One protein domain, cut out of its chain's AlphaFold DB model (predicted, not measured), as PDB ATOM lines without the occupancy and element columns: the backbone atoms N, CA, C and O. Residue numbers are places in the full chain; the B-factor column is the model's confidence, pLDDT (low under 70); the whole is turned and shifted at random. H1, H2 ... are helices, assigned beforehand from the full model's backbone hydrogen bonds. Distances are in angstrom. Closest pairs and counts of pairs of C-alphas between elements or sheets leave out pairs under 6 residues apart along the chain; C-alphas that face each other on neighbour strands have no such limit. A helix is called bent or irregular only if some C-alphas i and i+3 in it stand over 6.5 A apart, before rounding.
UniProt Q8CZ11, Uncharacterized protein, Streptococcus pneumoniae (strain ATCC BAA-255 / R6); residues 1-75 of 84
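AT A GLANCE: This is residues 1 to 75 of the 84 residues of an uncharacterized protein of Streptococcus pneumoniae (strain ATCC BAA-255 / R6) (UniProt Q8CZ11). An open zigzag of three helices: the long H2 is the crossbar, H1 folds back from its start in a V, and H3 turns off at its other end to make a corner. There is no shared core. The printed part has 75 residues with named helices H1, H2 and H3 in that order and no named strand; it is all helix and extended, with a radius of gyration of the C-alphas of 22.8 A and spans of 65 by 33 by 16 A.

HOW THE PARTS SIT: Start from H2, residues 20 to 51; H1, residues 2 to 17, is near it, closest C-alphas 8.2 A apart. H3, residues 54 to 74, is apart from both. Every O i to N i+4 pair is within hydrogen-bond range in H1 and H3, and 25 of 28 in H2.

IN THESE COORDINATES: Find C-alpha 20 at (-40.874, -70.316, 11.408); H2 runs 45.9 A to C-alpha 51, irregular where C-alphas 21 and 24 are 7.1 A apart. H1 begins at C-alpha 2, (-35.728, -42.140, 5.786), and spans 21.4 A; H3 spans 30.6 A to C-alpha 74, (-73.557, -39.045, 53.288).

THE WHOLE: The C-alphas farthest apart, Pro 19 and Ile 73, are 65.2 A apart. Both links are tight, the printed part has no cut, and no printed residue is under 70 in pLDDT.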
ATOM      1  N   MET A   1     -37.574 -38.679   7.879       90.26
ATOM      2  CA  MET A   1     -38.310 -39.445   6.845       90.26
ATOM      3  C   MET A   1     -37.680 -40.809   6.569       90.26
ATOM      4  O   MET A   1     -38.356 -41.802   6.789       90.26
ATOM      5  N   VAL A   2     -36.398 -40.881   6.185       93.52
ATOM      6  CA  VAL A   2     -35.728 -42.140   5.786       93.52
ATOM      7  C   VAL A   2     -35.776 -43.217   6.878       93.52
ATOM      8  O   VAL A   2     -36.198 -44.336   6.613       93.52
ATOM      9  N   TYR A   3     -35.443 -42.867   8.125       92.00
ATOM     10  CA  TYR A   3     -35.462 -43.818   9.246       92.00
ATOM     11  C   TYR A   3     -36.852 -44.401   9.543       92.00
ATOM     12  O   TYR A   3     -36.958 -45.561   9.929       92.00
ATOM     13  N   LEU A   4     -37.918 -43.620   9.329       91.25
ATOM     14  CA  LEU A   4     -39.296 -44.066   9.552       91.25
ATOM     15  C   LEU A   4     -39.692 -45.106   8.497       91.25
ATOM     16  O   LEU A   4     -40.223 -46.157   8.841       91.25
ATOM     17  N   VAL A   5     -39.358 -44.849   7.228       93.58
ATOM     18  CA  VAL A   5     -39.588 -45.799   6.128       93.58
ATOM     19  C   VAL A   5     -38.813 -47.100   6.360       93.58
ATOM     20  O   VAL A   5     -39.388 -48.177   6.228       93.58
ATOM     21  N   LEU A   6     -37.542 -47.017   6.767       91.93
ATOM     22  CA  LEU A   6     -36.718 -48.195   7.058       91.93
ATOM     23  C   LEU A   6     -37.272 -49.014   8.235       91.93
ATOM     24  O   LEU A   6     -37.314 -50.240   8.162       91.93
ATOM     25  N   GLY A   7     -37.732 -48.348   9.298       89.73
ATOM     26  CA  GLY A   7     -38.346 -49.009  10.449       89.73
ATOM     27  C   GLY A   7     -39.635 -49.750  10.086       89.73
ATOM     28  O   GLY A   7     -39.812 -50.899  10.483       89.73
ATOM     29  N   ILE A   8     -40.500 -49.131   9.276       89.42
ATOM     30  CA  ILE A   8     -41.717 -49.780   8.766       89.42
ATOM     31  C   ILE A   8     -41.359 -50.969   7.868       89.42
ATOM     32  O   ILE A   8     -41.953 -52.033   8.018       89.42
ATOM     33  N   LEU A   9     -40.370 -50.829   6.981       89.45
ATOM     34  CA  LEU A   9     -39.927 -51.922   6.111       89.45
ATOM     35  C   LEU A   9     -39.415 -53.124   6.917       89.45
ATOM     36  O   LEU A   9     -39.789 -54.256   6.621       89.45
ATOM     37  N   LEU A  10     -38.605 -52.884   7.954       84.33
ATOM     38  CA  LEU A  10     -38.141 -53.932   8.868       84.33
ATOM     39  C   LEU A  10     -39.304 -54.604   9.600       84.33
ATOM     40  O   LEU A  10     -39.310 -55.823   9.743       84.33
ATOM     41  N   LEU A  11     -40.302 -53.830  10.027       82.82
ATOM     42  CA  LEU A  11     -41.485 -54.357  10.699       82.82
ATOM     43  C   LEU A  11     -42.341 -55.220   9.755       82.82
ATOM     44  O   LEU A  11     -42.785 -56.293  10.154       82.82
ATOM     45  N   LEU A  12     -42.518 -54.809   8.494       85.17
ATOM     46  CA  LEU A  12     -43.203 -55.615   7.475       85.17
ATOM     47  C   LEU A  12     -42.438 -56.904   7.158       85.17
ATOM     48  O   LEU A  12     -43.043 -57.974   7.133       85.17
ATOM     49  N   LEU A  13     -41.120 -56.822   6.945       82.30
ATOM     50  CA  LEU A  13     -40.272 -58.002   6.741       82.30
ATOM     51  C   LEU A  13     -40.353 -58.952   7.936       82.30
ATOM     52  O   LEU A  13     -40.431 -60.163   7.750       82.30
ATOM     53  N   TYR A  14     -40.394 -58.414   9.154       76.93
ATOM     54  CA  TYR A  14     -40.533 -59.227  10.349       76.93
ATOM     55  C   TYR A  14     -41.875 -59.978  10.388       76.93
ATOM     56  O   TYR A  14     -41.893 -61.200  10.550       76.93
ATOM     57  N   VAL A  15     -42.991 -59.268  10.196       76.56
ATOM     58  CA  VAL A  15     -44.341 -59.850  10.276       76.56
ATOM     59  C   VAL A  15     -44.594 -60.864   9.158       76.56
ATOM     60  O   VAL A  15     -45.189 -61.909   9.414       76.56
ATOM     61  N   PHE A  16     -44.138 -60.583   7.934       82.01
ATOM     62  CA  PHE A  16     -44.485 -61.395   6.764       82.01
ATOM     63  C   PHE A  16     -43.409 -62.394   6.322       82.01
ATOM     64  O   PHE A  16     -43.765 -63.428   5.765       82.01
ATOM     65  N   ALA A  17     -42.119 -62.120   6.536       78.18
ATOM     66  CA  ALA A  17     -41.030 -62.868   5.891       78.18
ATOM     67  C   ALA A  17     -40.111 -63.645   6.853       78.18
ATOM     68  O   ALA A  17     -39.162 -64.283   6.397       78.18
ATOM     69  N   THR A  18     -40.359 -63.630   8.169       73.99
ATOM     70  CA  THR A  18     -39.506 -64.369   9.119       73.99
ATOM     71  C   THR A  18     -39.795 -65.877   9.057       73.99
ATOM     72  O   THR A  18     -40.940 -66.278   9.292       73.99
ATOM     73  N   PRO A  19     -38.793 -66.740   8.790       73.72
ATOM     74  CA  PRO A  19     -38.982 -68.191   8.769       73.72
ATOM     75  C   PRO A  19     -39.400 -68.719  10.149       73.72
ATOM     76  O   PRO A  19     -38.883 -68.259  11.169       73.72
ATOM     77  N   GLU A  20     -40.305 -69.709  10.181       72.90
ATOM     78  CA  GLU A  20     -40.874 -70.316  11.408       72.90
ATOM     79  C   GLU A  20     -39.813 -70.690  12.456       72.90
ATOM     80  O   GLU A  20     -40.043 -70.545  13.654       72.90
ATOM     81  N   SER A  21     -38.619 -71.105  12.017       75.23
ATOM     82  CA  SER A  21     -37.514 -71.515  12.890       75.23
ATOM     83  C   SER A  21     -36.937 -70.392  13.760       75.23
ATOM     84  O   SER A  21     -36.425 -70.675  14.839       75.23
ATOM     85  N   ILE A  22     -37.017 -69.127  13.326       77.47
ATOM     86  CA  ILE A  22     -36.446 -67.968  14.043       77.47
ATOM     87  C   ILE A  22     -37.546 -67.154  14.745       77.47
ATOM     88  O   ILE A  22     -37.257 -66.344  15.628       77.47
ATOM     89  N   LYS A  23     -38.827 -67.396  14.425       75.77
ATOM     90  CA  LYS A  23     -39.967 -66.670  15.015       75.77
ATOM     91  C   LYS A  23     -39.957 -66.674  16.542       75.77
ATOM     92  O   LYS A  23     -40.298 -65.658  17.140       75.77
ATOM     93  N   GLY A  24     -39.516 -67.767  17.171       81.51
ATOM     94  CA  GLY A  24     -39.388 -67.852  18.629       81.51
ATOM     95  C   GLY A  24     -38.450 -66.784  19.203       81.51
ATOM     96  O   GLY A  24     -38.838 -66.039  20.103       81.51
ATOM     97  N   THR A  25     -37.244 -66.650  18.644       86.64
ATOM     98  CA  THR A  25     -36.264 -65.646  19.082       86.64
ATOM     99  C   THR A  25     -36.766 -64.233  18.830       86.64
ATOM    100  O   THR A  25     -36.720 -63.401  19.734       86.64
ATOM    101  N   VAL A  26     -37.278 -63.947  17.629       82.69
ATOM    102  CA  VAL A  26     -37.697 -62.577  17.320       82.69
ATOM    103  C   VAL A  26     -38.958 -62.177  18.091       82.69
ATOM    104  O   VAL A  26     -39.074 -61.021  18.482       82.69
ATOM    105  N   ASN A  27     -39.858 -63.113  18.413       86.08
ATOM    106  CA  ASN A  27     -41.004 -62.830  19.279       86.08
ATOM    107  C   ASN A  27     -40.562 -62.430  20.690       86.08
ATOM    108  O   ASN A  27     -41.089 -61.469  21.242       86.08
ATOM    109  N   ILE A  28     -39.566 -63.118  21.258       89.38
ATOM    110  CA  ILE A  28     -38.995 -62.738  22.558       89.38
ATOM    111  C   ILE A  28     -38.374 -61.340  22.470       89.38
ATOM    112  O   ILE A  28     -38.655 -60.497  23.318       89.38
ATOM    113  N   VAL A  29     -37.584 -61.060  21.428       88.62
ATOM    114  CA  VAL A  29     -36.987 -59.729  21.219       88.62
ATOM    115  C   VAL A  29     -38.070 -58.655  21.080       88.62
ATOM    116  O   VAL A  29     -37.985 -57.620  21.736       88.62
ATOM    117  N   ALA A  30     -39.123 -58.906  20.300       86.66
ATOM    118  CA  ALA A  30     -40.248 -57.992  20.132       86.66
ATOM    119  C   ALA A  30     -40.984 -57.742  21.458       86.66
ATOM    120  O   ALA A  30     -41.264 -56.593  21.789       86.66
ATOM    121  N   MET A  31     -41.237 -58.789  22.248       89.72
ATOM    122  CA  MET A  31     -41.845 -58.679  23.579       89.72
ATOM    123  C   MET A  31     -40.993 -57.827  24.521       89.72
ATOM    124  O   MET A  31     -41.525 -56.950  25.197       89.72
ATOM    125  N   VAL A  32     -39.671 -58.026  24.530       95.11
ATOM    126  CA  VAL A  32     -38.748 -57.208  25.330       95.11
ATOM    127  C   VAL A  32     -38.739 -55.757  24.841       95.11
ATOM    128  O   VAL A  32     -38.830 -54.847  25.659       95.11
ATOM    129  N   CYS A  33     -38.700 -55.512  23.528       90.69
ATOM    130  CA  CYS A  33     -38.788 -54.160  22.970       90.69
ATOM    131  C   CYS A  33     -40.093 -53.454  23.363       90.69
ATOM    132  O   CYS A  33     -40.053 -52.292  23.765       90.69
ATOM    133  N   ILE A  34     -41.234 -54.145  23.288       93.17
ATOM    134  CA  ILE A  34     -42.540 -53.613  23.702       93.17
ATOM    135  C   ILE A  34     -42.545 -53.324  25.204       93.17
ATOM    136  O   ILE A  34     -42.973 -52.247  25.614       93.17
ATOM    137  N   LEU A  35     -42.033 -54.246  26.023       95.28
ATOM    138  CA  LEU A  35     -41.946 -54.081  27.473       95.28
ATOM    139  C   LEU A  35     -41.111 -52.848  27.847       95.28
ATOM    140  O   LEU A  35     -41.539 -52.036  28.664       95.28
ATOM    141  N   VAL A  36     -39.943 -52.682  27.222       97.02
ATOM    142  CA  VAL A  36     -39.061 -51.527  27.443       97.02
ATOM    143  C   VAL A  36     -39.722 -50.233  26.964       97.02
ATOM    144  O   VAL A  36     -39.691 -49.235  27.682       97.02
ATOM    145  N   ALA A  37     -40.364 -50.233  25.793       95.17
ATOM    146  CA  ALA A  37     -41.089 -49.066  25.293       95.17
ATOM    147  C   ALA A  37     -42.225 -48.648  26.243       95.17
ATOM    148  O   ALA A  37     -42.387 -47.460  26.522       95.17
ATOM    149  N   LEU A  38     -42.965 -49.617  26.786       96.00
ATOM    150  CA  LEU A  38     -44.027 -49.382  27.763       96.00
ATOM    151  C   LEU A  38     -43.458 -48.813  29.069       96.00
ATOM    152  O   LEU A  38     -44.000 -47.841  29.593       96.00
ATOM    153  N   LEU A  39     -42.331 -49.340  29.556       96.74
ATOM    154  CA  LEU A  39     -41.641 -48.810  30.734       96.74
ATOM    155  C   LEU A  39     -41.196 -47.352  30.530       96.74
ATOM    156  O   LEU A  39     -41.418 -46.513  31.401       96.74
ATOM    157  N   ILE A  40     -40.608 -47.031  29.375       96.11
ATOM    158  CA  ILE A  40     -40.191 -45.662  29.039       96.11
ATOM    159  C   ILE A  40     -41.411 -44.737  28.974       96.11
ATOM    160  O   ILE A  40     -41.386 -43.656  29.558       96.11
ATOM    161  N   LEU A  41     -42.493 -45.162  28.312       95.66
ATOM    162  CA  LEU A  41     -43.749 -44.407  28.251       95.66
ATOM    163  C   LEU A  41     -44.331 -44.151  29.640       95.66
ATOM    164  O   LEU A  41     -44.803 -43.046  29.903       95.66
ATOM    165  N   LEU A  42     -44.270 -45.139  30.533       95.80
ATOM    166  CA  LEU A  42     -44.726 -45.008  31.910       95.80
ATOM    167  C   LEU A  42     -43.918 -43.932  32.648       95.80
ATOM    168  O   LEU A  42     -44.499 -42.993  33.189       95.80
ATOM    169  N   VAL A  43     -42.584 -44.019  32.613       95.68
ATOM    170  CA  VAL A  43     -41.691 -43.039  33.257       95.68
ATOM    171  C   VAL A  43     -41.897 -41.639  32.678       95.68
ATOM    172  O   VAL A  43     -42.044 -40.677  33.430       95.68
ATOM    173  N   LEU A  44     -41.967 -41.512  31.350       95.10
ATOM    174  CA  LEU A  44     -42.224 -40.234  30.690       95.10
ATOM    175  C   LEU A  44     -43.586 -39.659  31.078       95.10
ATOM    176  O   LEU A  44     -43.675 -38.462  31.334       95.10
ATOM    177  N   SER A  45     -44.625 -40.490  31.165       92.49
ATOM    178  CA  SER A  45     -45.961 -40.056  31.581       92.49
ATOM    179  C   SER A  45     -45.951 -39.538  33.019       92.49
ATOM    180  O   SER A  45     -46.498 -38.471  33.280       92.49
ATOM    181  N   PHE A  46     -45.258 -40.215  33.938       91.84
ATOM    182  CA  PHE A  46     -45.092 -39.731  35.311       91.84
ATOM    183  C   PHE A  46     -44.325 -38.408  35.385       91.84
ATOM    184  O   PHE A  46     -44.757 -37.484  36.067       91.84
ATOM    185  N   LEU A  47     -43.214 -38.275  34.658       90.92
ATOM    186  CA  LEU A  47     -42.456 -37.020  34.622       90.92
ATOM    187  C   LEU A  47     -43.263 -35.884  33.985       90.92
ATOM    188  O   LEU A  47     -43.173 -34.737  34.421       90.92
ATOM    189  N   LYS A  48     -44.095 -36.200  32.988       89.09
ATOM    190  CA  LYS A  48     -45.026 -35.250  32.379       89.09
ATOM    191  C   LYS A  48     -46.051 -34.740  33.377       89.09
ATOM    192  O   LYS A  48     -46.359 -33.558  33.288       89.09
ATOM    193  N   ILE A  49     -46.498 -35.558  34.342       86.71
ATOM    194  CA  ILE A  49     -47.418 -35.129  35.413       86.71
ATOM    195  C   ILE A  49     -46.865 -33.908  36.160       86.71
ATOM    196  O   ILE A  49     -47.584 -32.938  36.369       86.71
ATOM    197  N   PHE A  50     -45.570 -33.896  36.477       85.43
ATOM    198  CA  PHE A  50     -44.917 -32.765  37.148       85.43
ATOM    199  C   PHE A  50     -44.697 -31.535  36.260       85.43
ATOM    200  O   PHE A  50     -44.485 -30.446  36.784       85.43
ATOM    201  N   GLN A  51     -44.743 -31.686  34.934       86.98
ATOM    202  CA  GLN A  51     -44.712 -30.553  34.003       86.98
ATOM    203  C   GLN A  51     -46.090 -29.908  33.813       86.98
ATOM    204  O   GLN A  51     -46.163 -28.854  33.181       86.98
ATOM    205  N   LEU A  52     -47.181 -30.531  34.286       84.83
ATOM    206  CA  LEU A  52     -48.495 -29.904  34.182       84.83
ATOM    207  C   LEU A  52     -48.529 -28.618  35.004       84.83
ATOM    208  O   LEU A  52     -47.891 -28.523  36.056       84.83
ATOM    209  N   PRO A  53     -49.272 -27.619  34.518       88.56
ATOM    210  CA  PRO A  53     -49.299 -26.326  35.160       88.56
ATOM    211  C   PRO A  53     -50.054 -26.452  36.500       88.56
ATOM    212  O   PRO A  53     -50.869 -27.364  36.702       88.56
ATOM    213  N   THR A  54     -49.712 -25.597  37.466       87.25
ATOM    214  CA  THR A  54     -50.136 -25.723  38.873       87.25
ATOM    215  C   THR A  54     -51.663 -25.723  39.038       87.25
ATOM    216  O   THR A  54     -52.189 -26.297  39.989       87.25
ATOM    217  N   GLU A  55     -52.395 -25.161  38.080       90.15
ATOM    218  CA  GLU A  55     -53.854 -25.148  38.012       90.15
ATOM    219  C   GLU A  55     -54.439 -26.561  37.937       90.15
ATOM    220  O   GLU A  55     -55.465 -26.821  38.562       90.15
ATOM    221  N   ILE A  56     -53.789 -27.499  37.234       89.87
ATOM    222  CA  ILE A  56     -54.262 -28.891  37.172       89.87
ATOM    223  C   ILE A  56     -54.093 -29.574  38.526       89.87
ATOM    224  O   ILE A  56     -55.001 -30.267  38.985       89.87
ATOM    225  N   PHE A  57     -52.968 -29.338  39.202       88.93
ATOM    226  CA  PHE A  57     -52.756 -29.843  40.558       88.93
ATOM    227  C   PHE A  57     -53.808 -29.300  41.528       88.93
ATOM    228  O   PHE A  57     -54.382 -30.065  42.305       88.93
ATOM    229  N   LEU A  58     -54.114 -28.002  41.440       92.03
ATOM    230  CA  LEU A  58     -55.159 -27.378  42.245       92.03
ATOM    231  C   LEU A  58     -56.542 -27.958  41.921       92.03
ATOM    232  O   LEU A  58     -57.302 -28.261  42.837       92.03
ATOM    233  N   ALA A  59     -56.862 -28.169  40.643       93.33
ATOM    234  CA  ALA A  59     -58.127 -28.763  40.222       93.33
ATOM    235  C   ALA A  59     -58.299 -30.195  40.756       93.33
ATOM    236  O   ALA A  59     -59.370 -30.532  41.259       93.33
ATOM    237  N   ILE A  60     -57.245 -31.019  40.716       92.57
ATOM    238  CA  ILE A  60     -57.249 -32.370  41.299       92.57
ATOM    239  C   ILE A  60     -57.470 -32.295  42.815       92.57
ATOM    240  O   ILE A  60     -58.293 -33.037  43.351       92.57
ATOM    241  N   ALA A  61     -56.792 -31.379  43.513       93.23
ATOM    242  CA  ALA A  61     -56.975 -31.188  44.951       93.23
ATOM    243  C   ALA A  61     -58.412 -30.757  45.299       93.23
ATOM    244  O   ALA A  61     -59.023 -31.318  46.208       93.23
ATOM    245  N   MET A  62     -58.980 -29.818  44.537       95.40
ATOM    246  CA  MET A  62     -60.369 -29.376  44.683       95.40
ATOM    247  C   MET A  62     -61.362 -30.515  44.416       95.40
ATOM    248  O   MET A  62     -62.337 -30.654  45.149       95.40
ATOM    249  N   LEU A  63     -61.102 -31.365  43.417       95.65
ATOM    250  CA  LEU A  63     -61.923 -32.540  43.117       95.65
ATOM    251  C   LEU A  63     -61.906 -33.555  44.271       95.65
ATOM    252  O   LEU A  63     -62.957 -34.063  44.660       95.65
ATOM    253  N   ILE A  64     -60.729 -33.820  44.848       95.65
ATOM    254  CA  ILE A  64     -60.576 -34.693  46.022       95.65
ATOM    255  C   ILE A  64     -61.354 -34.122  47.212       95.65
ATOM    256  O   ILE A  64     -62.079 -34.858  47.884       95.65
ATOM    257  N   LEU A  65     -61.245 -32.813  47.452       95.23
ATOM    258  CA  LEU A  65     -61.949 -32.131  48.537       95.23
ATOM    259  C   LEU A  65     -63.471 -32.168  48.344       95.23
ATOM    260  O   LEU A  65     -64.205 -32.444  49.291       95.23
ATOM    261  N   ALA A  66     -63.950 -31.964  47.115       95.45
ATOM    262  CA  ALA A  66     -65.364 -32.073  46.773       95.45
ATOM    263  C   ALA A  66     -65.892 -33.502  46.978       95.45
ATOM    264  O   ALA A  66     -66.936 -33.687  47.602       95.45
ATOM    265  N   TYR A  67     -65.153 -34.522  46.526       94.41
ATOM    266  CA  TYR A  67     -65.509 -35.926  46.756       94.41
ATOM    267  C   TYR A  67     -65.568 -36.258  48.252       94.41
ATOM    268  O   TYR A  67     -66.512 -36.899  48.718       94.41
ATOM    269  N   PHE A  68     -64.582 -35.787  49.019       93.02
ATOM    270  CA  PHE A  68     -64.554 -35.968  50.465       93.02
ATOM    271  C   PHE A  68     -65.731 -35.267  51.154       93.02
ATOM    272  O   PHE A  68     -66.367 -35.866  52.015       93.02
ATOM    273  N   SER A  69     -66.078 -34.049  50.732       92.50
ATOM    274  CA  SER A  69     -67.225 -33.299  51.258       92.50
ATOM    275  C   SER A  69     -68.559 -34.009  50.997       92.50
ATOM    276  O   SER A  69     -69.377 -34.124  51.908       92.50
ATOM    277  N   VAL A  70     -68.765 -34.563  49.795       92.39
ATOM    278  CA  VAL A  70     -69.966 -35.364  49.492       92.39
ATOM    279  C   VAL A  70     -70.011 -36.618  50.363       92.39
ATOM    280  O   VAL A  70     -71.046 -36.918  50.958       92.39
ATOM    281  N   ARG A  71     -68.886 -37.333  50.487       89.73
ATOM    282  CA  ARG A  71     -68.788 -38.514  51.353       89.73
ATOM    283  C   ARG A  71     -69.107 -38.174  52.814       89.73
ATOM    284  O   ARG A  71     -69.834 -38.930  53.452       89.73
ATOM    285  N   ASP A  72     -68.612 -37.055  53.332       89.41
ATOM    286  CA  ASP A  72     -68.865 -36.609  54.706       89.41
ATOM    287  C   ASP A  72     -70.359 -36.338  54.963       89.41
ATOM    288  O   ASP A  72     -70.933 -36.855  55.923       89.41
ATOM    289  N   ILE A  73     -71.043 -35.655  54.037       87.06
ATOM    290  CA  ILE A  73     -72.497 -35.422  54.122       87.06
ATOM    291  C   ILE A  73     -73.276 -36.745  54.114       87.06
ATOM    292  O   ILE A  73     -74.233 -36.893  54.874       87.06
ATOM    293  N   THR A  74     -72.873 -37.734  53.306       85.14
ATOM    294  CA  THR A  74     -73.557 -39.045  53.288       85.14
ATOM    295  C   THR A  74     -73.412 -39.832  54.591       85.14
ATOM    296  O   THR A  74     -74.222 -40.719  54.857       85.14
ATOM    297  N   LEU A  75     -72.411 -39.509  55.414       83.21
ATOM    298  CA  LEU A  75     -72.211 -40.113  56.730       83.21
ATOM    299  C   LEU A  75     -72.967 -39.376  57.844       83.21
ATOM    300  O   LEU A  75     -73.013 -39.882  58.966       83.21
TER     301      LEU A  75